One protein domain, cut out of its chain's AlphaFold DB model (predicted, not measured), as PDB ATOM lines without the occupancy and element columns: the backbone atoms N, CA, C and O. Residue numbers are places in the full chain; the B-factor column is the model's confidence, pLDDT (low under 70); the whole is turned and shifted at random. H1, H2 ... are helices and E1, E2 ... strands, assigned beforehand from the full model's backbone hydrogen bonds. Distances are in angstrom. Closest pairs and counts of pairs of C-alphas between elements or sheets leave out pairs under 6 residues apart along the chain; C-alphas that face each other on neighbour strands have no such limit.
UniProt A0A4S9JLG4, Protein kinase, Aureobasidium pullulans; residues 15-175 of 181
ATOM      1  N   GLU A  15     -14.072  56.039 -35.751       73.69
ATOM      2  CA  GLU A  15     -13.970  57.125 -36.731       73.69
ATOM      3  C   GLU A  15     -15.043  58.209 -36.559       73.69
ATOM      4  O   GLU A  15     -14.790  59.383 -36.824       73.69
ATOM      5  N   GLU A  16     -16.217  57.866 -36.031       76.31
ATOM      6  CA  GLU A  16     -17.309  58.823 -35.821       76.31
ATOM      7  C   GLU A  16     -16.986  59.852 -34.729       76.31
ATOM      8  O   GLU A  16     -17.665  60.878 -34.601       76.31
ATOM      9  N   ARG A  17     -15.951  59.587 -33.920       81.19
ATOM     10  CA  ARG A  17     -15.464  60.508 -32.888       81.19
ATOM     11  C   ARG A  17     -14.687  61.686 -33.470       81.19
ATOM     12  O   ARG A  17     -14.528  62.683 -32.769       81.19
ATOM     13  N   TYR A  18     -14.232  61.615 -34.722       77.44
ATOM     14  CA  TYR A  18     -13.502  62.721 -35.334       77.44
ATOM     15  C   TYR A  18     -14.447  63.885 -35.663       77.44
ATOM     16  O   TYR A  18     -15.500  63.660 -36.265       77.44
ATOM     17  N   PRO A  19     -14.081  65.139 -35.329       77.69
ATOM     18  CA  PRO A  19     -14.935  66.307 -35.568       77.69
ATOM     19  C   PRO A  19     -15.381  66.471 -37.027       77.69
ATOM     20  O   PRO A  19     -16.499  66.903 -37.284       77.69
ATOM     21  N   ASN A  20     -14.528  66.070 -37.972       76.56
ATOM     22  CA  ASN A  20     -14.763  66.216 -39.409       76.56
ATOM     23  C   ASN A  20     -15.296  64.937 -40.074       76.56
ATOM     24  O   ASN A  20     -15.331  64.860 -41.301       76.56
ATOM     25  N   TYR A  21     -15.691  63.925 -39.295       77.19
ATOM     26  CA  TYR A  21     -16.265  62.705 -39.850       77.19
ATOM     27  C   TYR A  21     -17.607  62.996 -40.526       77.19
ATOM     28  O   TYR A  21     -18.544  63.509 -39.909       77.19
ATOM     29  N   LYS A  22     -17.716  62.617 -41.797       78.06
ATOM     30  CA  LYS A  22     -18.947  62.707 -42.578       78.06
ATOM     31  C   LYS A  22     -19.287  61.328 -43.119       78.06
ATOM     32  O   LYS A  22     -18.653  60.881 -44.064       78.06
ATOM     33  N   ALA A  23     -20.313  60.679 -42.564       79.25
ATOM     34  CA  ALA A  23     -20.683  59.302 -42.917       79.25
ATOM     35  C   ALA A  23     -20.873  59.071 -44.429       79.25
ATOM     36  O   ALA A  23     -20.504  58.020 -44.935       79.25
ATOM     37  N   HIS A  24     -21.375  60.066 -45.167       77.38
ATOM     38  CA  HIS A  24     -21.573  59.965 -46.616       77.38
ATOM     39  C   HIS A  24     -20.271  59.888 -47.432       77.38
ATOM     40  O   HIS A  24     -20.310  59.578 -48.615       77.38
ATOM     41  N   GLN A  25     -19.116  60.174 -46.828       76.19
ATOM     42  CA  GLN A  25     -17.810  59.990 -47.469       76.19
ATOM     43  C   GLN A  25     -17.308  58.539 -47.370       76.19
ATOM     44  O   GLN A  25     -16.305  58.202 -47.998       76.19
ATOM     45  N   TYR A  26     -17.999  57.692 -46.603       76.75
ATOM     46  CA  TYR A  26     -17.590  56.331 -46.280       76.75
ATOM     47  C   TYR A  26     -18.566  55.315 -46.874       76.75
ATOM     48  O   TYR A  26     -19.771  55.558 -46.962       76.75
ATOM     49  N   TYR A  27     -18.046  54.149 -47.254       81.00
ATOM     50  CA  TYR A  27     -18.875  53.022 -47.664       81.00
ATOM     51  C   TYR A  27     -19.283  52.181 -46.437       81.00
ATOM     52  O   TYR A  27     -18.400  51.774 -45.677       81.00
ATOM     53  N   PRO A  28     -20.580  51.861 -46.257       83.56
ATOM     54  CA  PRO A  28     -21.073  51.093 -45.113       83.56
ATOM     55  C   PRO A  28     -20.835  49.584 -45.287       83.56
ATOM     56  O   PRO A  28     -21.687  48.855 -45.796       83.56
ATOM     57  N   VAL A  29     -19.675  49.095 -44.859       84.06
ATOM     58  CA  VAL A  29     -19.296  47.680 -44.968       84.06
ATOM     59  C   VAL A  29     -20.026  46.812 -43.955       84.06
ATOM     60  O   VAL A  29     -20.044  47.114 -42.762       84.06
ATOM     61  N   GLN A  30     -20.538  45.676 -44.430       82.25
ATOM     62  CA  GLN A  30     -21.148  44.638 -43.600       82.25
ATOM     63  C   GLN A  30     -20.217  43.430 -43.435       82.25
ATOM     64  O   GLN A  30     -19.469  43.071 -44.346       82.25
ATOM     65  N   LEU A  31     -20.279  42.770 -42.273       82.06
ATOM     66  CA  LEU A  31     -19.647  41.458 -42.098       82.06
ATOM     67  C   LEU A  31     -20.222  40.454 -43.098       82.06
ATOM     68  O   LEU A  31     -21.402  40.516 -43.432       82.06
ATOM     69  N   GLU A  32     -19.375  39.542 -43.570       86.38
ATOM     70  CA  GLU A  32     -19.677  38.539 -44.600       86.38
ATOM     71  C   GLU A  32     -20.020  39.107 -45.989       86.38
ATOM     72  O   GLU A  32     -20.231  38.343 -46.935       86.38
ATOM     73  N   GLN A  33     -20.005  40.432 -46.171       86.38
ATOM     74  CA  GLN A  33     -20.142  41.043 -47.488       86.38
ATOM     75  C   GLN A  33     -19.000  40.598 -48.404       86.38
ATOM     76  O   GLN A  33     -17.843  40.558 -47.990       86.38
ATOM     77  N   THR A  34     -19.314  40.293 -49.663       89.88
ATOM     78  CA  THR A  34     -18.307  39.934 -50.669       89.88
ATOM     79  C   THR A  34     -18.153  41.049 -51.696       89.88
ATOM     80  O   THR A  34     -19.116  41.435 -52.356       89.88
ATOM     81  N   PHE A  35     -16.928  41.548 -51.854       88.12
ATOM     82  CA  PHE A  35     -16.549  42.528 -52.865       88.12
ATOM     83  C   PHE A  35     -15.901  41.867 -54.079       88.12
ATOM     84  O   PHE A  35     -15.169  40.883 -53.944       88.12
ATOM     85  N   ALA A  36     -16.167  42.427 -55.263       88.38
ATOM     86  CA  ALA A  36     -15.630  41.965 -56.546       88.38
ATOM     87  C   ALA A  36     -15.773  40.444 -56.767       88.38
ATOM     88  O   ALA A  36     -14.915  39.831 -57.390       88.38
ATOM     89  N   SER A  37     -16.815  39.824 -56.195       92.00
ATOM     90  CA  SER A  37     -17.049  38.368 -56.199       92.00
ATOM     91  C   SER A  37     -15.892  37.517 -55.646       92.00
ATOM     92  O   SER A  37     -15.836  36.317 -55.907       92.00
ATOM     93  N   ARG A  38     -14.956  38.116 -54.896       90.75
ATOM     94  CA  ARG A  38     -13.714  37.458 -54.449       90.75
ATOM     95  C   ARG A  38     -13.334  37.748 -53.001       90.75
ATOM     96  O   ARG A  38     -12.777  36.881 -52.336       90.75
ATOM     97  N   TYR A  39     -13.607  38.950 -52.501       87.56
ATOM     98  CA  TYR A  39     -13.096  39.414 -51.210       87.56
ATOM     99  C   TYR A  39     -14.204  39.470 -50.171       87.56
ATOM    100  O   TYR A  39     -15.010  40.398 -50.171       87.56
ATOM    101  N   ARG A  40     -14.240  38.483 -49.274       87.25
ATOM    102  CA  ARG A  40     -15.222  38.428 -48.190       87.25
ATOM    103  C   ARG A  40     -14.732  39.160 -46.943       87.25
ATOM    104  O   ARG A  40     -13.618  38.928 -46.476       87.25
ATOM    105  N   VAL A  41     -15.587  40.006 -46.384       84.56
ATOM    106  CA  VAL A  41     -15.325  40.767 -45.162       84.56
ATOM    107  C   VAL A  41     -15.487  39.868 -43.946       84.56
ATOM    108  O   VAL A  41     -16.572  39.358 -43.691       84.56
ATOM    109  N   ILE A  42     -14.420  39.726 -43.163       82.12
ATOM    110  CA  ILE A  42     -14.419  38.902 -41.943       82.12
ATOM    111  C   ILE A  42     -14.278  39.730 -40.662       82.12
ATOM    112  O   ILE A  42     -14.744  39.316 -39.605       82.12
ATOM    113  N   ALA A  43     -13.628  40.896 -40.740       78.62
ATOM    114  CA  ALA A  43     -13.378  41.786 -39.610       78.62
ATOM    115  C   ALA A  43     -12.894  43.162 -40.096       78.62
ATOM    116  O   ALA A  43     -12.344  43.275 -41.194       78.62
ATOM    117  N   LYS A  44     -13.034  44.187 -39.249       79.25
ATOM    118  CA  LYS A  44     -12.339  45.473 -39.391       79.25
ATOM    119  C   LYS A  44     -11.019  45.427 -38.632       79.25
ATOM    120  O   LYS A  44     -10.974  44.968 -37.494       79.25
ATOM    121  N   LEU A  45      -9.951  45.903 -39.269       74.50
ATOM    122  CA  LEU A  45      -8.612  45.958 -38.666       74.50
ATOM    123  C   LEU A  45      -8.195  47.366 -38.231       74.50
ATOM    124  O   LEU A  45      -7.249  47.512 -37.465       74.50
ATOM    125  N   GLY A  46      -8.881  48.399 -38.717       71.31
ATOM    126  CA  GLY A  46      -8.595  49.786 -38.382       71.31
ATOM    127  C   GLY A  46      -9.381  50.751 -39.259       71.31
ATOM    128  O   GLY A  46     -10.230  50.342 -40.051       71.31
ATOM    129  N   TYR A  47      -9.080  52.032 -39.097       69.94
ATOM    130  CA  TYR A  47      -9.583  53.129 -39.914       69.94
ATOM    131  C   TYR A  47      -8.462  54.166 -40.074       69.94
ATOM    132  O   TYR A  47      -7.567  54.264 -39.231       69.94
ATOM    133  N   VAL A  48      -8.505  54.936 -41.156       62.75
ATOM    134  CA  VAL A  48      -7.574  56.035 -41.440       62.75
ATOM    135  C   VAL A  48      -8.404  57.229 -41.914       62.75
ATOM    136  O   VAL A  48      -9.450  57.038 -42.520       62.75
ATOM    137  N   CYS A  49      -7.956  58.452 -41.630       55.94
ATOM    138  CA  CYS A  49      -8.564  59.686 -42.130       55.94
ATOM    139  C   CYS A  49      -7.488  60.490 -42.874       55.94
ATOM    140  O   CYS A  49      -6.626  61.092 -42.238       55.94
ATOM    141  N   ILE A  50      -7.516  60.500 -44.205       57.75
ATOM    142  CA  ILE A  50      -6.688  61.371 -45.049       57.75
ATOM    143  C   ILE A  50      -7.556  62.572 -45.409       57.75
ATOM    144  O   ILE A  50      -8.684  62.433 -45.882       57.75
ATOM    145  N   LEU A  51      -7.036  63.766 -45.145       52.16
ATOM    146  CA  LEU A  51      -7.655  65.014 -45.566       52.16
ATOM    147  C   LEU A  51      -7.172  65.311 -46.994       52.16
ATOM    148  O   LEU A  51      -5.989  65.578 -47.183       52.16
ATOM    149  N   GLY A  52      -8.056  65.236 -47.992       52.06
ATOM    150  CA  GLY A  52      -7.733  65.578 -49.385       52.06
ATOM    151  C   GLY A  52      -8.637  64.887 -50.409       52.06
ATOM    152  O   GLY A  52      -9.159  63.807 -50.148       52.06
ATOM    153  N   GLU A  53      -8.847  65.522 -51.565       50.25
ATOM    154  CA  GLU A  53      -9.759  65.045 -52.622       50.25
ATOM    155  C   GLU A  53      -9.109  64.130 -53.671       50.25
ATOM    156  O   GLU A  53      -9.814  63.607 -54.536       50.25
ATOM    157  N   ASP A  54      -7.799  63.907 -53.591       53.94
ATOM    158  CA  ASP A  54      -7.036  63.428 -54.739       53.94
ATOM    159  C   ASP A  54      -7.150  61.918 -54.999       53.94
ATOM    160  O   ASP A  54      -7.334  61.095 -54.090       53.94
ATOM    161  N   GLU A  55      -7.013  61.541 -56.269       54.78
ATOM    162  CA  GLU A  55      -6.872  60.154 -56.678       54.78
ATOM    163  C   GLU A  55      -5.653  59.547 -55.968       54.78
ATOM    164  O   GLU A  55      -4.523  59.814 -56.337       54.78
ATOM    165  N   SER A  56      -5.891  58.714 -54.943       62.06
ATOM    166  CA  SER A  56      -4.881  58.048 -54.102       62.06
ATOM    167  C   SER A  56      -3.497  57.902 -54.748       62.06
ATOM    168  O   SER A  56      -3.237  56.923 -55.461       62.06
ATOM    169  N   ASN A  57      -2.599  58.825 -54.396       74.62
ATOM    170  CA  ASN A  57      -1.163  58.757 -54.677       74.62
ATOM    171  C   ASN A  57      -0.589  57.365 -54.375       74.62
ATOM    172  O   ASN A  57       0.304  56.887 -55.060       74.62
ATOM    173  N   GLU A  58      -1.166  56.664 -53.400       79.50
ATOM    174  CA  GLU A  58      -0.828  55.293 -53.036       79.50
ATOM    175  C   GLU A  58      -0.935  54.276 -54.186       79.50
ATOM    176  O   GLU A  58      -0.050  53.437 -54.338       79.50
ATOM    177  N   LEU A  59      -1.965  54.352 -55.038       82.69
ATOM    178  CA  LEU A  59      -2.097  53.435 -56.176       82.69
ATOM    179  C   LEU A  59      -1.040  53.729 -57.243       82.69
ATOM    180  O   LEU A  59      -0.431  52.800 -57.774       82.69
ATOM    181  N   ALA A  60      -0.797  55.010 -57.529       86.81
ATOM    182  CA  ALA A  60       0.236  55.435 -58.467       86.81
ATOM    183  C   ALA A  60       1.629  55.003 -57.983       86.81
ATOM    184  O   ALA A  60       2.357  54.343 -58.721       86.81
ATOM    185  N   ILE A  61       1.954  55.262 -56.712       87.00
ATOM    186  CA  ILE A  61       3.206  54.834 -56.072       87.00
ATOM    187  C   ILE A  61       3.321  53.306 -56.076       87.00
ATOM    188  O   ILE A  61       4.377  52.761 -56.391       87.00
ATOM    189  N   SER A  62       2.237  52.588 -55.778       88.00
ATOM    190  CA  SER A  62       2.250  51.129 -55.804       88.00
ATOM    191  C   SER A  62       2.511  50.576 -57.204       88.00
ATOM    192  O   SER A  62       3.215  49.573 -57.324       88.00
ATOM    193  N   ARG A  63       1.933  51.171 -58.254       91.50
ATOM    194  CA  ARG A  63       2.187  50.774 -59.647       91.50
ATOM    195  C   ARG A  63       3.620  51.107 -60.058       91.50
ATOM    196  O   ARG A  63       4.275  50.258 -60.653       91.50
ATOM    197  N   HIS A  64       4.123  52.274 -59.657       91.88
ATOM    198  CA  HIS A  64       5.513  52.685 -59.856       91.88
ATOM    199  C   HIS A  64       6.493  51.677 -59.248       91.88
ATOM    200  O   HIS A  64       7.304  51.108 -59.968       91.88
ATOM    201  N   ILE A  65       6.346  51.341 -57.962       90.81
ATOM    202  CA  ILE A  65       7.195  50.345 -57.283       90.81
ATOM    203  C   ILE A  65       7.132  48.978 -57.977       90.81
ATOM    204  O   ILE A  65       8.155  48.309 -58.124       90.81
ATOM    205  N   LYS A  66       5.939  48.546 -58.405       90.69
ATOM    206  CA  LYS A  66       5.757  47.265 -59.105       90.69
ATOM    207  C   LYS A  66       6.447  47.212 -60.465       90.69
ATOM    208  O   LYS A  66       6.807  46.113 -60.868       90.69
ATOM    209  N   SER A  67       6.598  48.350 -61.144       93.50
ATOM    210  CA  SER A  67       7.144  48.420 -62.506       93.50
ATOM    211  C   SER A  67       8.638  48.092 -62.605       93.50
ATOM    212  O   SER A  67       9.098  47.704 -63.672       93.50
ATOM    213  N   PHE A  68       9.384  48.207 -61.503       91.88
ATOM    214  CA  PHE A  68      10.787  47.794 -61.431       91.88
ATOM    215  C   PHE A  68      10.904  46.269 -61.401       91.88
ATOM    216  O   PHE A  68      10.064  45.611 -60.797       91.88
ATOM    217  N   ASP A  69      11.961  45.684 -61.958       89.62
ATOM    218  CA  ASP A  69      12.187  44.237 -61.871       89.62
ATOM    219  C   ASP A  69      12.530  43.784 -60.441       89.62
ATOM    220  O   ASP A  69      13.168  44.503 -59.667       89.62
ATOM    221  N   ASP A  70      12.134  42.560 -60.075       81.12
ATOM    222  CA  ASP A  70      12.401  41.989 -58.741       81.12
ATOM    223  C   ASP A  70      13.902  41.814 -58.445       81.12
ATOM    224  O   ASP A  70      14.320  41.854 -57.289       81.12
ATOM    225  N   GLY A  71      14.728  41.666 -59.486       78.69
ATOM    226  CA  GLY A  71      16.175  41.482 -59.365       78.69
ATOM    227  C   GLY A  71      16.979  42.762 -59.127       78.69
ATOM    228  O   GLY A  71      18.167  42.668 -58.836       78.69
ATOM    229  N   ILE A  72      16.366  43.949 -59.239       80.88
ATOM    230  CA  ILE A  72      17.090  45.230 -59.157       80.88
ATOM    231  C   ILE A  72      17.546  45.515 -57.727       80.88
ATOM    232  O   ILE A  72      18.662  45.984 -57.513       80.88
ATOM    233  N   HIS A  73      16.693  45.241 -56.735       88.81
ATOM    234  CA  HIS A  73      17.017  45.550 -55.349       88.81
ATOM    235  C   HIS A  73      16.253  44.666 -54.351       88.81
ATOM    236  O   HIS A  73      15.017  44.637 -54.378       88.81
ATOM    237  N   PRO A  74      16.927  44.041 -53.362       87.88
ATOM    238  CA  PRO A  74      16.263  43.201 -52.353       87.88
ATOM    239  C   PRO A  74      15.255  43.977 -51.487       87.88
ATOM    240  O   PRO A  74      14.348  43.399 -50.884       87.88
ATOM    241  N   GLY A  75      15.410  45.300 -51.429       87.38
ATOM    242  CA  GLY A  75      14.499  46.224 -50.763       87.38
ATOM    243  C   GLY A  75      13.100  46.306 -51.369       87.38
ATOM    244  O   GLY A  75      12.166  46.624 -50.637       87.38
ATOM    245  N   LYS A  76      12.910  45.950 -52.648       88.06
ATOM    246  CA  LYS A  76      11.590  45.988 -53.298       88.06
ATOM    247  C   LYS A  76      10.558  45.157 -52.533       88.06
ATOM    248  O   LYS A  76       9.462  45.627 -52.242       88.06
ATOM    249  N   HIS A  77      10.945  43.957 -52.101       86.50
ATOM    250  CA  HIS A  77      10.090  43.054 -51.321       86.50
ATOM    251  C   HIS A  77       9.834  43.522 -49.876       86.50
ATOM    252  O   HIS A  77       9.108  42.866 -49.124       86.50
ATOM    253  N   ARG A  78      10.450  44.628 -49.444       86.19
ATOM    254  CA  ARG A  78      10.221  45.245 -48.129       86.19
ATOM    255  C   ARG A  78       9.139  46.323 -48.175       86.19
ATOM    256  O   ARG A  78       8.589  46.640 -47.118       86.19
ATOM    257  N   SER A  79       8.798  46.813 -49.365       84.50
ATOM    258  CA  SER A  79       7.707  47.759 -49.583       84.50
ATOM    259  C   SER A  79       6.375  47.029 -49.726       84.50
ATOM    260  O   SER A  79       6.246  46.056 -50.470       84.50
ATOM    261  N   ARG A  80       5.356  47.507 -49.011       84.19
ATOM    262  CA  ARG A  80       3.983  47.018 -49.167       84.19
ATOM    263  C   ARG A  80       3.368  47.667 -50.406       84.19
ATOM    264  O   ARG A  80       3.296  48.888 -50.490       84.19
ATOM    265  N   VAL A  81       2.910  46.850 -51.348       85.56
ATOM    266  CA  VAL A  81       2.224  47.292 -52.572       85.56
ATOM    267  C   VAL A  81       0.829  46.686 -52.646       85.56
ATOM    268  O   VAL A  81       0.558  45.667 -52.002       85.56
ATOM    269  N   THR A  82      -0.058  47.303 -53.425       86.81
ATOM    270  CA  THR A  82      -1.397  46.766 -53.678       86.81
ATOM    271  C   THR A  82      -1.291  45.376 -54.308       86.81
ATOM    272  O   THR A  82      -0.346  45.076 -55.026       86.81
ATOM    273  N   LEU A  83      -2.244  44.490 -54.067       88.12
ATOM    274  CA  LEU A  83      -2.411  43.218 -54.772       88.12
ATOM    275  C   LEU A  83      -3.438  43.361 -55.888       88.12
ATOM    276  O   LEU A  83      -3.251  42.804 -56.963       88.12
ATOM    277  N   ASP A  84      -4.486  44.134 -55.627       88.94
ATOM    278  CA  ASP A  84      -5.608  44.366 -56.525       88.94
ATOM    279  C   ASP A  84      -6.191  45.760 -56.266       88.94
ATOM    280  O   ASP A  84      -6.013  46.313 -55.175       88.94
ATOM    281  N   ASP A  85      -6.880  46.320 -57.255       88.31
ATOM    282  CA  ASP A  85      -7.641  47.559 -57.118       88.31
ATOM    283  C   ASP A  85      -8.965  47.466 -57.885       88.31
ATOM    284  O   ASP A  85      -9.018  46.968 -59.007       88.31
ATOM    285  N   PHE A  86     -10.059  47.909 -57.267       89.69
ATOM    286  CA  PHE A  86     -11.389  47.894 -57.878       89.69
ATOM    287  C   PHE A  86     -12.265  49.023 -57.340       89.69
ATOM    288  O   PHE A  86     -11.911  49.718 -56.392       89.69
ATOM    289  N   HIS A  87     -13.437  49.210 -57.943       88.81
ATOM    290  CA  HIS A  87     -14.417  50.195 -57.503       88.81
ATOM    291  C   HIS A  87     -15.682  49.510 -56.988       88.81
ATOM    292  O   HIS A  87     -16.129  48.504 -57.537       88.81
ATOM    293  N   VAL A  88     -16.278  50.080 -55.945       87.69
ATOM    294  CA  VAL A  88     -17.549  49.647 -55.366       87.69
ATOM    295  C   VAL A  88     -18.536  50.801 -55.424       87.69
ATOM    296  O   VAL A  88     -18.214  51.928 -55.052       87.69
ATOM    297  N   ARG A  89     -19.761  50.517 -55.864       89.69
ATOM    298  CA  ARG A  89     -20.858  51.485 -55.832       89.69
ATOM    299  C   ARG A  89     -21.550  51.429 -54.474       89.69
ATOM    300  O   ARG A  89     -22.054  50.379 -54.083       89.69
ATOM    301  N   GLY A  90     -21.549  52.547 -53.762       85.44
ATOM    302  CA  GLY A  90     -22.240  52.736 -52.494       85.44
ATOM    303  C   GLY A  90     -23.414  53.710 -52.598       85.44
ATOM    304  O   GLY A  90     -23.656  54.288 -53.660       85.44
ATOM    305  N   PRO A  91     -24.131  53.929 -51.484       86.06
ATOM    306  CA  PRO A  91     -25.276  54.843 -51.428       86.06
ATOM    307  C   PRO A  91     -24.927  56.299 -51.765       86.06
ATOM    308  O   PRO A  91     -25.789  57.059 -52.195       86.06
ATOM    309  N   HIS A  92     -23.666  56.686 -51.565       84.25
ATOM    310  CA  HIS A  92     -23.196  58.067 -51.690       84.25
ATOM    311  C   HIS A  92     -22.173  58.267 -52.816       84.25
ATOM    312  O   HIS A  92     -21.514  59.302 -52.878       84.25
ATOM    313  N   GLY A  93     -22.047  57.294 -53.720       85.56
ATOM    314  CA  GLY A  93     -21.156  57.377 -54.872       85.56
ATOM    315  C   GLY A  93     -20.309  56.129 -55.058       85.56
ATOM    316  O   GLY A  93     -20.634  55.044 -54.577       85.56
ATOM    317  N   THR A  94     -19.222  56.280 -55.804       85.31
ATOM    318  CA  THR A  94     -18.287  55.193 -56.092       85.31
ATOM    319  C   THR A  94     -17.051  55.333 -55.213       85.31
ATOM    320  O   THR A  94     -16.470  56.411 -55.110       85.31
ATOM    321  N   HIS A  95     -16.636  54.229 -54.601       83.69
ATOM    322  CA  HIS A  95     -15.483  54.148 -53.715       83.69
ATOM    323  C   HIS A  95     -14.432  53.242 -54.350       83.69
ATOM    324  O   HIS A  95     -14.751  52.131 -54.772       83.69
ATOM    325  N   ARG A  96     -13.180  53.698 -54.424       83.62
ATOM    326  CA  ARG A  96     -12.064  52.856 -54.863       83.62
ATOM    327  C   ARG A  96     -11.533  52.050 -53.684       83.62
ATOM    328  O   ARG A  96     -11.271  52.606 -52.621       83.62
ATOM    329  N   CYS A  97     -11.364  50.757 -53.896       85.38
ATOM    330  CA  CYS A  97     -10.856  49.773 -52.958       85.38
ATOM    331  C   CYS A  97      -9.490  49.283 -53.443       85.38
ATOM    332  O   CYS A  97      -9.359  48.824 -54.573       85.38
ATOM    333  N   LEU A  98      -8.491  49.373 -52.578       84.88
ATOM    334  CA  LEU A  98      -7.148  48.846 -52.750       84.88
ATOM    335  C   LEU A  98      -7.004  47.618 -51.857       84.88
ATOM    336  O   LEU A  98      -7.352  47.635 -50.681       84.88
ATOM    337  N   VAL A  99      -6.491  46.528 -52.403       86.00
ATOM    338  CA  VAL A  99      -6.250  45.300 -51.648       86.00
ATOM    339  C   VAL A  99      -4.772  45.219 -51.333       86.00
ATOM    340  O   VAL A  99      -3.948  45.434 -52.209       86.00
ATOM    341  N   PHE A 100      -4.423  44.855 -50.109       84.06
ATOM    342  CA  PHE A 100      -3.045  44.686 -49.668       84.06
ATOM    343  C   PHE A 100      -2.855  43.348 -48.950       84.06
ATOM    344  O   PHE A 100      -3.815  42.828 -48.362       84.06
ATOM    345  N   PRO A 101      -1.616  42.822 -48.910       81.12
ATOM    346  CA  PRO A 101      -1.282  41.731 -48.007       81.12
ATOM    347  C   PRO A 101      -1.564  42.157 -46.563       81.12
ATOM    348  O   PRO A 101      -1.244  43.290 -46.176       81.12
ATOM    349  N   ALA A 102      -2.149  41.257 -45.770       77.38
ATOM    350  CA  ALA A 102      -2.257  41.475 -44.336       77.38
ATOM    351  C   ALA A 102      -0.867  41.418 -43.698       77.38
ATOM    352  O   ALA A 102      -0.087  40.496 -43.943       77.38
ATOM    353  N   LEU A 103      -0.575  42.411 -42.865       76.50
ATOM    354  CA  LEU A 103       0.673  42.515 -42.120       76.50
ATOM    355  C   LEU A 103       0.411  42.320 -40.632       76.50
ATOM    356  O   LEU A 103      -0.702  42.524 -40.151       76.50
ATOM    357  N   GLY A 104       1.450  41.893 -39.919       75.00
ATOM    358  CA  GLY A 104       1.387  41.666 -38.486       75.00
ATOM    359  C   GLY A 104       1.465  42.958 -37.673       75.00
ATOM    360  O   GLY A 104       1.115  44.050 -38.116       75.00
ATOM    361  N   ARG A 105       1.932  42.808 -36.435       74.56
ATOM    362  CA  ARG A 105       2.063  43.908 -35.477       74.56
ATOM    363  C   ARG A 105       3.122  44.915 -35.923       74.56
ATOM    364  O   ARG A 105       4.217  44.514 -36.285       74.56
ATOM    365  N   THR A 106       2.863  46.209 -35.768       76.19
ATOM    366  CA  THR A 106       3.885  47.250 -35.989       76.19
ATOM    367  C   THR A 106       5.036  47.128 -34.979       76.19
ATOM    368  O   THR A 106       4.843  46.584 -33.886       76.19
ATOM    369  N   LEU A 107       6.226  47.696 -35.257       77.44
ATOM    370  CA  LEU A 107       7.298  47.733 -34.235       77.44
ATOM    371  C   LEU A 107       6.851  48.396 -32.941       77.44
ATOM    372  O   LEU A 107       7.282  47.979 -31.872       77.44
ATOM    373  N   ALA A 108       5.997  49.418 -33.017       79.56
ATOM    374  CA  ALA A 108       5.476  50.080 -31.830       79.56
ATOM    375  C   ALA A 108       4.665  49.102 -30.969       79.56
ATOM    376  O   ALA A 108       4.840  49.061 -29.753       79.56
ATOM    377  N   GLN A 109       3.829  48.271 -31.598       80.50
ATOM    378  CA  GLN A 109       3.067  47.232 -30.907       80.50
ATOM    379  C   GLN A 109       3.970  46.132 -30.347       80.50
ATOM    380  O   GLN A 109       3.745  45.698 -29.225       80.50
ATOM    381  N   VAL A 110       4.996  45.704 -31.090       81.38
ATOM    382  CA  VAL A 110       5.985  44.726 -30.602       81.38
ATOM    383  C   VAL A 110       6.739  45.284 -29.396       81.38
ATOM    384  O   VAL A 110       6.835  44.619 -28.373       81.38
ATOM    385  N   ARG A 111       7.203  46.531 -29.480       82.38
ATOM    386  CA  ARG A 111       7.900  47.228 -28.398       82.38
ATOM    387  C   ARG A 111       7.047  47.323 -27.133       82.38
ATOM    388  O   ARG A 111       7.573  47.156 -26.045       82.38
ATOM    389  N   ASN A 112       5.742  47.549 -27.269       84.75
ATOM    390  CA  ASN A 112       4.827  47.651 -26.129       84.75
ATOM    391  C   ASN A 112       4.582  46.316 -25.398       84.75
ATOM    392  O   ASN A 112       3.955  46.335 -24.344       84.75
ATOM    393  N   VAL A 113       5.036  45.178 -25.941       85.81
ATOM    394  CA  VAL A 113       4.977  43.875 -25.251       85.81
ATOM    395  C   VAL A 113       6.061  43.761 -24.173       85.81
ATOM    396  O   VAL A 113       5.881  43.022 -23.212       85.81
ATOM    397  N   PHE A 114       7.171  44.484 -24.318       85.94
ATOM    398  CA  PHE A 114       8.269  44.470 -23.354       85.94
ATOM    399  C   PHE A 114       7.967  45.421 -22.191       85.94
ATOM    400  O   PHE A 114       7.508  46.543 -22.416       85.94
ATOM    401  N   GLU A 115       8.252  44.988 -20.959       86.69
ATOM    402  CA  GLU A 115       7.968  45.749 -19.730       86.69
ATOM    403  C   GLU A 115       8.628  47.136 -19.735       86.69
ATOM    404  O   GLU A 115       7.997  48.137 -19.398       86.69
ATOM    405  N   ASP A 116       9.875  47.211 -20.200       90.75
ATOM    406  CA  ASP A 116      10.643  48.453 -20.312       90.75
ATOM    407  C   ASP A 116      10.418  49.193 -21.643       90.75
ATOM    408  O   ASP A 116      10.966  50.275 -21.865       90.75
ATOM    409  N   ARG A 117       9.599  48.626 -22.539       86.75
ATOM    410  CA  ARG A 117       9.364  49.098 -23.908       86.75
ATOM    411  C   ARG A 117      10.650  49.273 -24.717       86.75
ATOM    412  O   ARG A 117      10.730  50.173 -25.561       86.75
ATOM    413  N   ARG A 118      11.656  48.428 -24.500       86.44
ATOM    414  CA  ARG A 118      12.898  48.426 -25.282       86.44
ATOM    415  C   ARG A 118      13.011  47.131 -26.068       86.44
ATOM    416  O   ARG A 118      12.573  46.072 -25.643       86.44
ATOM    417  N   LEU A 119      13.589  47.243 -27.258       83.69
ATOM    418  CA  LEU A 119      14.031  46.080 -28.016       83.69
ATOM    419  C   LEU A 119      15.495  45.844 -27.664       83.69
ATOM    420  O   LEU A 119      16.282  46.796 -27.645       83.69
ATOM    421  N   ASP A 120      15.866  44.594 -27.410       88.44
ATOM    422  CA  ASP A 120      17.273  44.245 -27.300       88.44
ATOM    423  C   ASP A 120      17.994  44.506 -28.632       88.44
ATOM    424  O   ASP A 120      17.391  44.605 -29.708       88.44
ATOM    425  N   LYS A 121      19.319  44.629 -28.557       88.38
ATOM    426  CA  LYS A 121      20.162  44.955 -29.710       88.38
ATOM    427  C   LYS A 121      19.957  43.981 -30.876       88.38
ATOM    428  O   LYS A 121      19.934  44.424 -32.024       88.38
ATOM    429  N   LEU A 122      19.818  42.684 -30.598       87.69
ATOM    430  CA  LEU A 122      19.715  41.655 -31.629       87.69
ATOM    431  C   LEU A 122      18.365  41.744 -32.350       87.69
ATOM    432  O   LEU A 122      18.323  41.727 -33.583       87.69
ATOM    433  N   LEU A 123      17.268  41.912 -31.606       85.00
ATOM    434  CA  LEU A 123      15.948  42.152 -32.191       85.00
ATOM    435  C   LEU A 123      15.915  43.456 -32.986       85.00
ATOM    436  O   LEU A 123      15.417  43.470 -34.112       85.00
ATOM    437  N   LEU A 124      16.486  44.537 -32.451       85.94
ATOM    438  CA  LEU A 124      16.538  45.819 -33.147       85.94
ATOM    439  C   LEU A 124      17.287  45.706 -34.481       85.94
ATOM    440  O   LEU A 124      16.770  46.149 -35.505       85.94
ATOM    441  N   GLN A 125      18.462  45.070 -34.500       87.00
ATOM    442  CA  GLN A 125      19.223  44.838 -35.734       87.00
ATOM    443  C   GLN A 125      18.419  44.032 -36.761       87.00
ATOM    444  O   GLN A 125      18.424  44.359 -37.950       87.00
ATOM    445  N   ARG A 126      17.662  43.027 -36.301       86.75
ATOM    446  CA  ARG A 126      16.808  42.200 -37.162       86.75
ATOM    447  C   ARG A 126      15.661  42.983 -37.804       86.75
ATOM    448  O   ARG A 126      15.241  42.625 -38.903       86.75
ATOM    449  N   PHE A 127      15.171  44.039 -37.158       84.06
ATOM    450  CA  PHE A 127      14.152  44.926 -37.725       84.06
ATOM    451  C   PHE A 127      14.736  46.051 -38.576       84.06
ATOM    452  O   PHE A 127      14.183  46.357 -39.629       84.06
ATOM    453  N   LEU A 128      15.854  46.649 -38.157       86.19
ATOM    454  CA  LEU A 128      16.473  47.761 -38.876       86.19
ATOM    455  C   LEU A 128      16.960  47.352 -40.262       86.19
ATOM    456  O   LEU A 128      16.768  48.104 -41.209       86.19
ATOM    457  N   TYR A 129      17.543  46.161 -40.405       87.00
ATOM    458  CA  TYR A 129      18.100  45.742 -41.689       87.00
ATOM    459  C   TYR A 129      17.047  45.710 -42.824       87.00
ATOM    460  O   TYR A 129      17.244  46.403 -43.822       87.00
ATOM    461  N   PRO A 130      15.884  45.036 -42.686       86.69
ATOM    462  CA  PRO A 130      14.815  45.102 -43.689       86.69
ATOM    463  C   PRO A 130      14.254  46.510 -43.937       86.69
ATOM    464  O   PRO A 130      13.887  46.820 -45.068       86.69
ATOM    465  N   ILE A 131      14.179  47.355 -42.902       86.94
ATOM    466  CA  ILE A 131      13.690  48.740 -43.020       86.94
ATOM    467  C   ILE A 131      14.638  49.558 -43.894       86.94
ATOM    468  O   ILE A 131      14.192  50.222 -44.826       86.94
ATOM    469  N   LEU A 132      15.940  49.483 -43.614       89.50
ATOM    470  CA  LEU A 132      16.962  50.210 -44.361       89.50
ATOM    471  C   LEU A 132      17.035  49.731 -45.813       89.50
ATOM    472  O   LEU A 132      17.092  50.566 -46.706       89.50
ATOM    473  N   GLN A 133      16.929  48.421 -46.064       90.56
ATOM    474  CA  GLN A 133      16.829  47.896 -47.430       90.56
ATOM    475  C   GLN A 133      15.621  48.472 -48.183       90.56
ATOM    476  O   GLN A 133      15.739  48.821 -49.356       90.56
ATOM    477  N   GLY A 134      14.458  48.554 -47.529       89.44
ATOM    478  CA  GLY A 134      13.252  49.132 -48.123       89.44
ATOM    479  C   GLY A 134      13.405  50.623 -48.422       89.44
ATOM    480  O   GLY A 134      13.061  51.063 -49.512       89.44
ATOM    481  N   LEU A 135      13.967  51.387 -47.483       90.31
ATOM    482  CA  LEU A 135      14.234  52.816 -47.668       90.31
ATOM    483  C   LEU A 135      15.218  53.084 -48.802       90.31
ATOM    484  O   LEU A 135      14.962  53.952 -49.626       90.31
ATOM    485  N   ASP A 136      16.309  52.326 -48.857       91.81
ATOM    486  CA  ASP A 136      17.314  52.445 -49.911       91.81
ATOM    487  C   ASP A 136      16.688  52.220 -51.294       91.81
ATOM    488  O   ASP A 136      16.801  53.063 -52.181       91.81
ATOM    489  N   PHE A 137      15.884  51.163 -51.437       92.25
ATOM    490  CA  PHE A 137      15.121  50.926 -52.662       92.25
ATOM    491  C   PHE A 137      14.180  52.085 -53.019       92.25
ATOM    492  O   PHE A 137      14.145  52.529 -54.167       92.25
ATOM    493  N   LEU A 138      13.393  52.573 -52.056       91.06
ATOM    494  CA  LEU A 138      12.461  53.675 -52.302       91.06
ATOM    495  C   LEU A 138      13.212  54.927 -52.771       91.06
ATOM    496  O   LEU A 138      12.828  55.532 -53.768       91.06
ATOM    497  N   HIS A 139      14.329  55.264 -52.128       92.06
ATOM    498  CA  HIS A 139      15.143  56.411 -52.519       92.06
ATOM    499  C   HIS A 139      15.769  56.238 -53.909       92.06
ATOM    500  O   HIS A 139      15.714  57.170 -54.710       92.06
ATOM    501  N   GLN A 140      16.289  55.052 -54.238       92.25
ATOM    502  CA  GLN A 140      16.826  54.751 -55.574       92.25
ATOM    503  C   GLN A 140      15.756  54.826 -56.673       92.25
ATOM    504  O   GLN A 140      16.060  55.157 -57.816       92.25
ATOM    505  N   THR A 141      14.496  54.555 -56.331       91.00
ATOM    506  CA  THR A 141      13.356  54.631 -57.261       91.00
ATOM    507  C   THR A 141      12.657  55.993 -57.267       91.00
ATOM    508  O   THR A 141      11.621  56.147 -57.915       91.00
ATOM    509  N   GLY A 142      13.210  56.995 -56.576       90.19
ATOM    510  CA  GLY A 142      12.674  58.358 -56.538       90.19
ATOM    511  C   GLY A 142      11.433  58.529 -55.657       90.19
ATOM    512  O   GLY A 142      10.727  59.528 -55.780       90.19
ATOM    513  N   VAL A 143      11.147  57.576 -54.766       88.94
ATOM    514  CA  VAL A 143      10.025  57.634 -53.824       88.94
ATOM    515  C   VAL A 143      10.521  58.073 -52.451       88.94
ATOM    516  O   VAL A 143      11.332  57.402 -51.812       88.94
ATOM    517  N   VAL A 144       9.966  59.173 -51.944       86.12
ATOM    518  CA  VAL A 144      10.167  59.597 -50.554       86.12
ATOM    519  C   VAL A 144       8.950  59.171 -49.743       86.12
ATOM    520  O   VAL A 144       7.829  59.594 -50.011       86.12
ATOM    521  N   HIS A 145       9.166  58.324 -48.737       75.69
ATOM    522  CA  HIS A 145       8.086  57.723 -47.946       75.69
ATOM    523  C   HIS A 145       7.223  58.772 -47.228       75.69
ATOM    524  O   HIS A 145       6.011  58.615 -47.183       75.69
ATOM    525  N   THR A 146       7.820  59.871 -46.740       67.50
ATOM    526  CA  THR A 146       7.199  61.038 -46.055       67.50
ATOM    527  C   THR A 146       6.200  60.747 -44.915       67.50
ATOM    528  O   THR A 146       5.789  61.672 -44.220       67.50
ATOM    529  N   GLY A 147       5.865  59.484 -44.640       59.84
ATOM    530  CA  GLY A 147       5.007  59.034 -43.552       59.84
ATOM    531  C   GLY A 147       5.799  58.257 -42.500       59.84
ATOM    532  O   GLY A 147       6.711  57.499 -42.791       59.84
ATOM    533  N   LEU A 148       5.455  58.404 -41.226       43.66
ATOM    534  CA  LEU A 148       6.250  57.805 -40.149       43.66
ATOM    535  C   LEU A 148       5.956  56.314 -39.879       43.66
ATOM    536  O   LEU A 148       6.656  55.726 -39.060       43.66
ATOM    537  N   LEU A 149       4.965  55.672 -40.530       42.56
ATOM    538  CA  LEU A 149       4.573  54.309 -40.117       42.56
ATOM    539  C   LEU A 149       3.991  53.301 -41.137       42.56
ATOM    540  O   LEU A 149       3.843  52.151 -40.738       42.56
ATOM    541  N   ASN A 150       3.697  53.627 -42.409       47.81
ATOM    542  CA  ASN A 150       2.799  52.747 -43.202       47.81
ATOM    543  C   ASN A 150       3.342  52.080 -44.487       47.81
ATOM    544  O   ASN A 150       2.700  51.143 -44.957       47.81
ATOM    545  N   LEU A 151       4.502  52.464 -45.044       43.41
ATOM    546  CA  LEU A 151       5.048  51.801 -46.257       43.41
ATOM    547  C   LEU A 151       6.255  50.881 -46.001       43.41
ATOM    548  O   LEU A 151       6.659  50.146 -46.899       43.41
ATOM    549  N   LEU A 152       6.814  50.876 -44.783       42.94
ATOM    550  CA  LEU A 152       7.912  49.975 -44.415       42.94
ATOM    551  C   LEU A 152       7.338  48.869 -43.544       42.94
ATOM    552  O   LEU A 152       6.919  49.114 -42.412       42.94
ATOM    553  N   ASN A 153       7.303  47.657 -44.094       46.50
ATOM    554  CA  ASN A 153       6.894  46.464 -43.372       46.50
ATOM    555  C   ASN A 153       7.668  46.370 -42.061       46.50
ATOM    556  O   ASN A 153       8.878  46.134 -42.061       46.50
ATOM    557  N   THR A 154       6.968  46.483 -40.938       38.59
ATOM    558  CA  THR A 154       7.535  46.060 -39.669       38.59
ATOM    559  C   THR A 154       6.664  45.007 -39.012       38.59
ATOM    560  O   THR A 154       5.468  45.189 -38.840       38.59
ATOM    561  N   ALA A 155       7.334  43.888 -38.730       37.12
ATOM    562  CA  ALA A 155       6.868  42.593 -38.243       37.12
ATOM    563  C   ALA A 155       5.866  41.833 -39.141       37.12
ATOM    564  O   ALA A 155       4.646  41.917 -39.018       37.12
ATOM    565  N   ASN A 156       6.419  40.924 -39.951       38.22
ATOM    566  CA  ASN A 156       5.722  39.708 -40.377       38.22
ATOM    567  C   ASN A 156       5.492  38.802 -39.153       38.22
ATOM    568  O   ASN A 156       6.136  37.769 -38.999       38.22
ATOM    569  N   ALA A 157       4.594  39.198 -38.256       34.75
ATOM    570  CA  ALA A 157       3.981  38.280 -37.309       34.75
ATOM    571  C   ALA A 157       2.685  37.773 -37.949       34.75
ATOM    572  O   ALA A 157       1.645  38.411 -37.834       34.75
ATOM    573  N   SER A 158       2.827  36.671 -38.692       32.53
ATOM    574  CA  SER A 158       1.799  35.729 -39.152       32.53
ATOM    575  C   SER A 158       0.346  36.117 -38.830       32.53
ATOM    576  O   SER A 158      -0.230  35.629 -37.858       32.53
ATOM    577  N   LEU A 159      -0.280  36.911 -39.699       38.09
ATOM    578  CA  LEU A 159      -1.697  36.701 -39.979       38.09
ATOM    579  C   LEU A 159      -1.797  35.613 -41.051       38.09
ATOM    580  O   LEU A 159      -0.890  35.443 -41.867       38.09
ATOM    581  N   ASN A 160      -2.868  34.826 -40.977       33.91
ATOM    582  CA  ASN A 160      -3.160  33.724 -41.885       33.91
ATOM    583  C   ASN A 160      -2.889  34.153 -43.342       33.91
ATOM    584  O   ASN A 160      -3.339  35.220 -43.750       33.91
ATOM    585  N   ARG A 161      -2.150  33.348 -44.122       36.75
ATOM    586  CA  ARG A 161      -1.701  33.693 -45.493       36.75
ATOM    587  C   ARG A 161      -2.847  34.012 -46.468       36.75
ATOM    588  O   ARG A 161      -2.591  34.561 -47.532       36.75
ATOM    589  N   ASN A 162      -4.090  33.726 -46.078       37.41
ATOM    590  CA  ASN A 162      -5.305  34.011 -46.840       37.41
ATOM    591  C   ASN A 162      -6.046  35.280 -46.370       37.41
ATOM    592  O   ASN A 162      -7.128  35.579 -46.868       37.41
ATOM    593  N   SER A 163      -5.511  36.011 -45.389       45.09
ATOM    594  CA  SER A 163      -6.092  37.263 -44.913       45.09
ATOM    595  C   SER A 163      -5.594  38.425 -45.765       45.09
ATOM    596  O   SER A 163      -4.394  38.658 -45.898       45.09
ATOM    597  N   LEU A 164      -6.541  39.161 -46.337       49.72
ATOM    598  CA  LEU A 164      -6.293  40.361 -47.121       49.72
ATOM    599  C   LEU A 164      -6.878  41.561 -46.398       49.72
ATOM    600  O   LEU A 164      -7.890  41.463 -45.704       49.72
ATOM    601  N   THR A 165      -6.233  42.700 -46.578       53.19
ATOM    602  CA  THR A 165      -6.712  43.978 -46.060       53.19
ATOM    603  C   THR A 165      -7.172  44.821 -47.223       53.19
ATOM    604  O   THR A 165      -6.394  45.039 -48.147       53.19
ATOM    605  N   VAL A 166      -8.426  45.260 -47.187       50.97
ATOM    606  CA  VAL A 166      -8.954  46.208 -48.165       50.97
ATOM    607  C   VAL A 166      -8.858  47.593 -47.542       50.97
ATOM    608  O   VAL A 166      -9.511  47.854 -46.535       50.97
ATOM    609  N   ASP A 167      -8.025  48.445 -48.120       49.66
ATOM    610  CA  ASP A 167      -7.954  49.867 -47.814       49.66
ATOM    611  C   ASP A 167      -8.642  50.617 -48.950       49.66
ATOM    612  O   ASP A 167      -8.304  50.436 -50.111       49.66
ATOM    613  N   SER A 168      -9.668  51.406 -48.673       44.12
ATOM    614  CA  SER A 168     -10.337  52.168 -49.727       44.12
ATOM    615  C   SER A 168      -9.880  53.610 -49.673       44.12
ATOM    616  O   SER A 168      -9.943  54.225 -48.610       44.12
ATOM    617  N   SER A 169      -9.576  54.201 -50.827       35.22
ATOM    618  CA  SER A 169      -9.205  55.617 -50.914       35.22
ATOM    619  C   SER A 169     -10.339  56.572 -50.510       35.22
ATOM    620  O   SER A 169     -10.123  57.775 -50.428       35.22
ATOM    621  N   ARG A 170     -11.549  56.044 -50.268       42.47
ATOM    622  CA  ARG A 170     -12.685  56.702 -49.603       42.47
ATOM    623  C   ARG A 170     -13.357  55.699 -48.656       42.47
ATOM    624  O   ARG A 170     -14.369  55.095 -48.996       42.47
ATOM    625  N   TYR A 171     -12.645  55.472 -47.554       53.34
ATOM    626  CA  TYR A 171     -12.861  54.629 -46.370       53.34
ATOM    627  C   TYR A 171     -14.106  53.729 -46.284       53.34
ATOM    628  O   TYR A 171     -15.256  54.155 -46.373       53.34
ATOM    629  N   LEU A 172     -13.836  52.470 -45.959       45.47
ATOM    630  CA  LEU A 172     -14.796  51.471 -45.529       45.47
ATOM    631  C   LEU A 172     -15.051  51.656 -44.023       45.47
ATOM    632  O   LEU A 172     -14.160  51.386 -43.217       45.47
ATOM    633  N   THR A 173     -16.246  52.089 -43.618       47.97
ATOM    634  CA  THR A 173     -16.669  51.943 -42.217       47.97
ATOM    635  C   THR A 173     -17.320  50.583 -42.056       47.97
ATOM    636  O   THR A 173     -18.235  50.236 -42.798       47.97
ATOM    637  N   GLN A 174     -16.874  49.786 -41.086       49.94
ATOM    638  CA  GLN A 174     -17.667  48.628 -40.693       49.94
ATOM    639  C   GLN A 174     -18.887  49.140 -39.941       49.94
ATOM    640  O   GLN A 174     -18.771  49.642 -38.823       49.94
ATOM    641  N   GLN A 175     -20.058  48.999 -40.544       53.62
ATOM    642  CA  GLN A 175     -21.297  49.214 -39.826       53.62
ATOM    643  C   GLN A 175     -21.644  47.916 -39.115       53.62
ATOM    644  O   GLN A 175     -22.146  46.968 -39.714       53.62
TER     645      GLN A 175
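This is residues 15 to 175 of the 181 residues of the protein "Protein kinase" of Aureobasidium pullulans (UniProt A0A4S9JLG4). A group of strands at one end faces a group of helices at the other, with H1 between them and the long link of residues 141 to 163 leading back from the helices to the strands past the middle. The long hairpin of E2 and E3 makes a narrow, twisted sheet with E4, and the short pair E1 and E5 lies near the hairpin's turn; at the helical end H2 packs on residues 130 to 138 of the long H4. The printed part has 161 residues with four named helices and five named strands, in the order E1 H1 H2 E2 E3 H3 H4 E4 E5. The sheet E2 - E3 - E4 is antiparallel and E1 with E5 parallel; the class is mixed, helices and strands, with under half of the residues in named elements. The whole is compact, with a radius of gyration of the C-alphas of 17.3 A and spans of 50 by 41 by 32 A.

E1, residues 27 to 29, is the parallel neighbour of E5, residues 172 to 174; N 29 and O 173 are 2.8 A apart, within hydrogen-bond range. H1, residues 57 to 67, is close to but not clearly touching H2, residues 74 to 78; their closest C-alphas, Ile 65 and Lys 76, are 7.4 A apart. E2, residues 84 to 90, and E3, residues 93 to 101, form an antiparallel hairpin, with N 88 and O 95 at 2.8 A. The closest C-alphas of E1 and E2, Tyr 27 and Gly 90, are 5.9 A apart. H3, residues 107 to 111, touches no helix. H4, residues 121 to 140, touches H2 with residues 130 to 138 alone; the closest C-alphas, Gly 75 and Gly 134, are 4.1 A apart. E4, residues 164 to 168, is antiparallel to E3, with N 98 and O 167 at 2.7 A. Every O i to N i+4 pair is within hydrogen-bond range in H1 and H3; H4 has 15 of 16, and H2 has 0 of 1, beside 1 of 2 O i to N i+3 pairs.

E1 begins at C-alpha 27, (-18.875, 53.022, -47.664). H1 is 15.4 A long, E2 19.1 A, E3 26.2 A and E4 12.7 A. H4 is 27.9 A long, with a kink of 26 degrees near residue 128, and ends at C-alpha 140, (16.826, 54.751, -55.574).

The C-alphas farthest apart, those of Pro 91 and Lys 121, are 51.3 A apart. The printed part has no cut. The links E1 to H1 and H4 to E4 are long. The mean pLDDT of the printed part is 75.6; residues 47 to 56 and 146 to 175 are under 70.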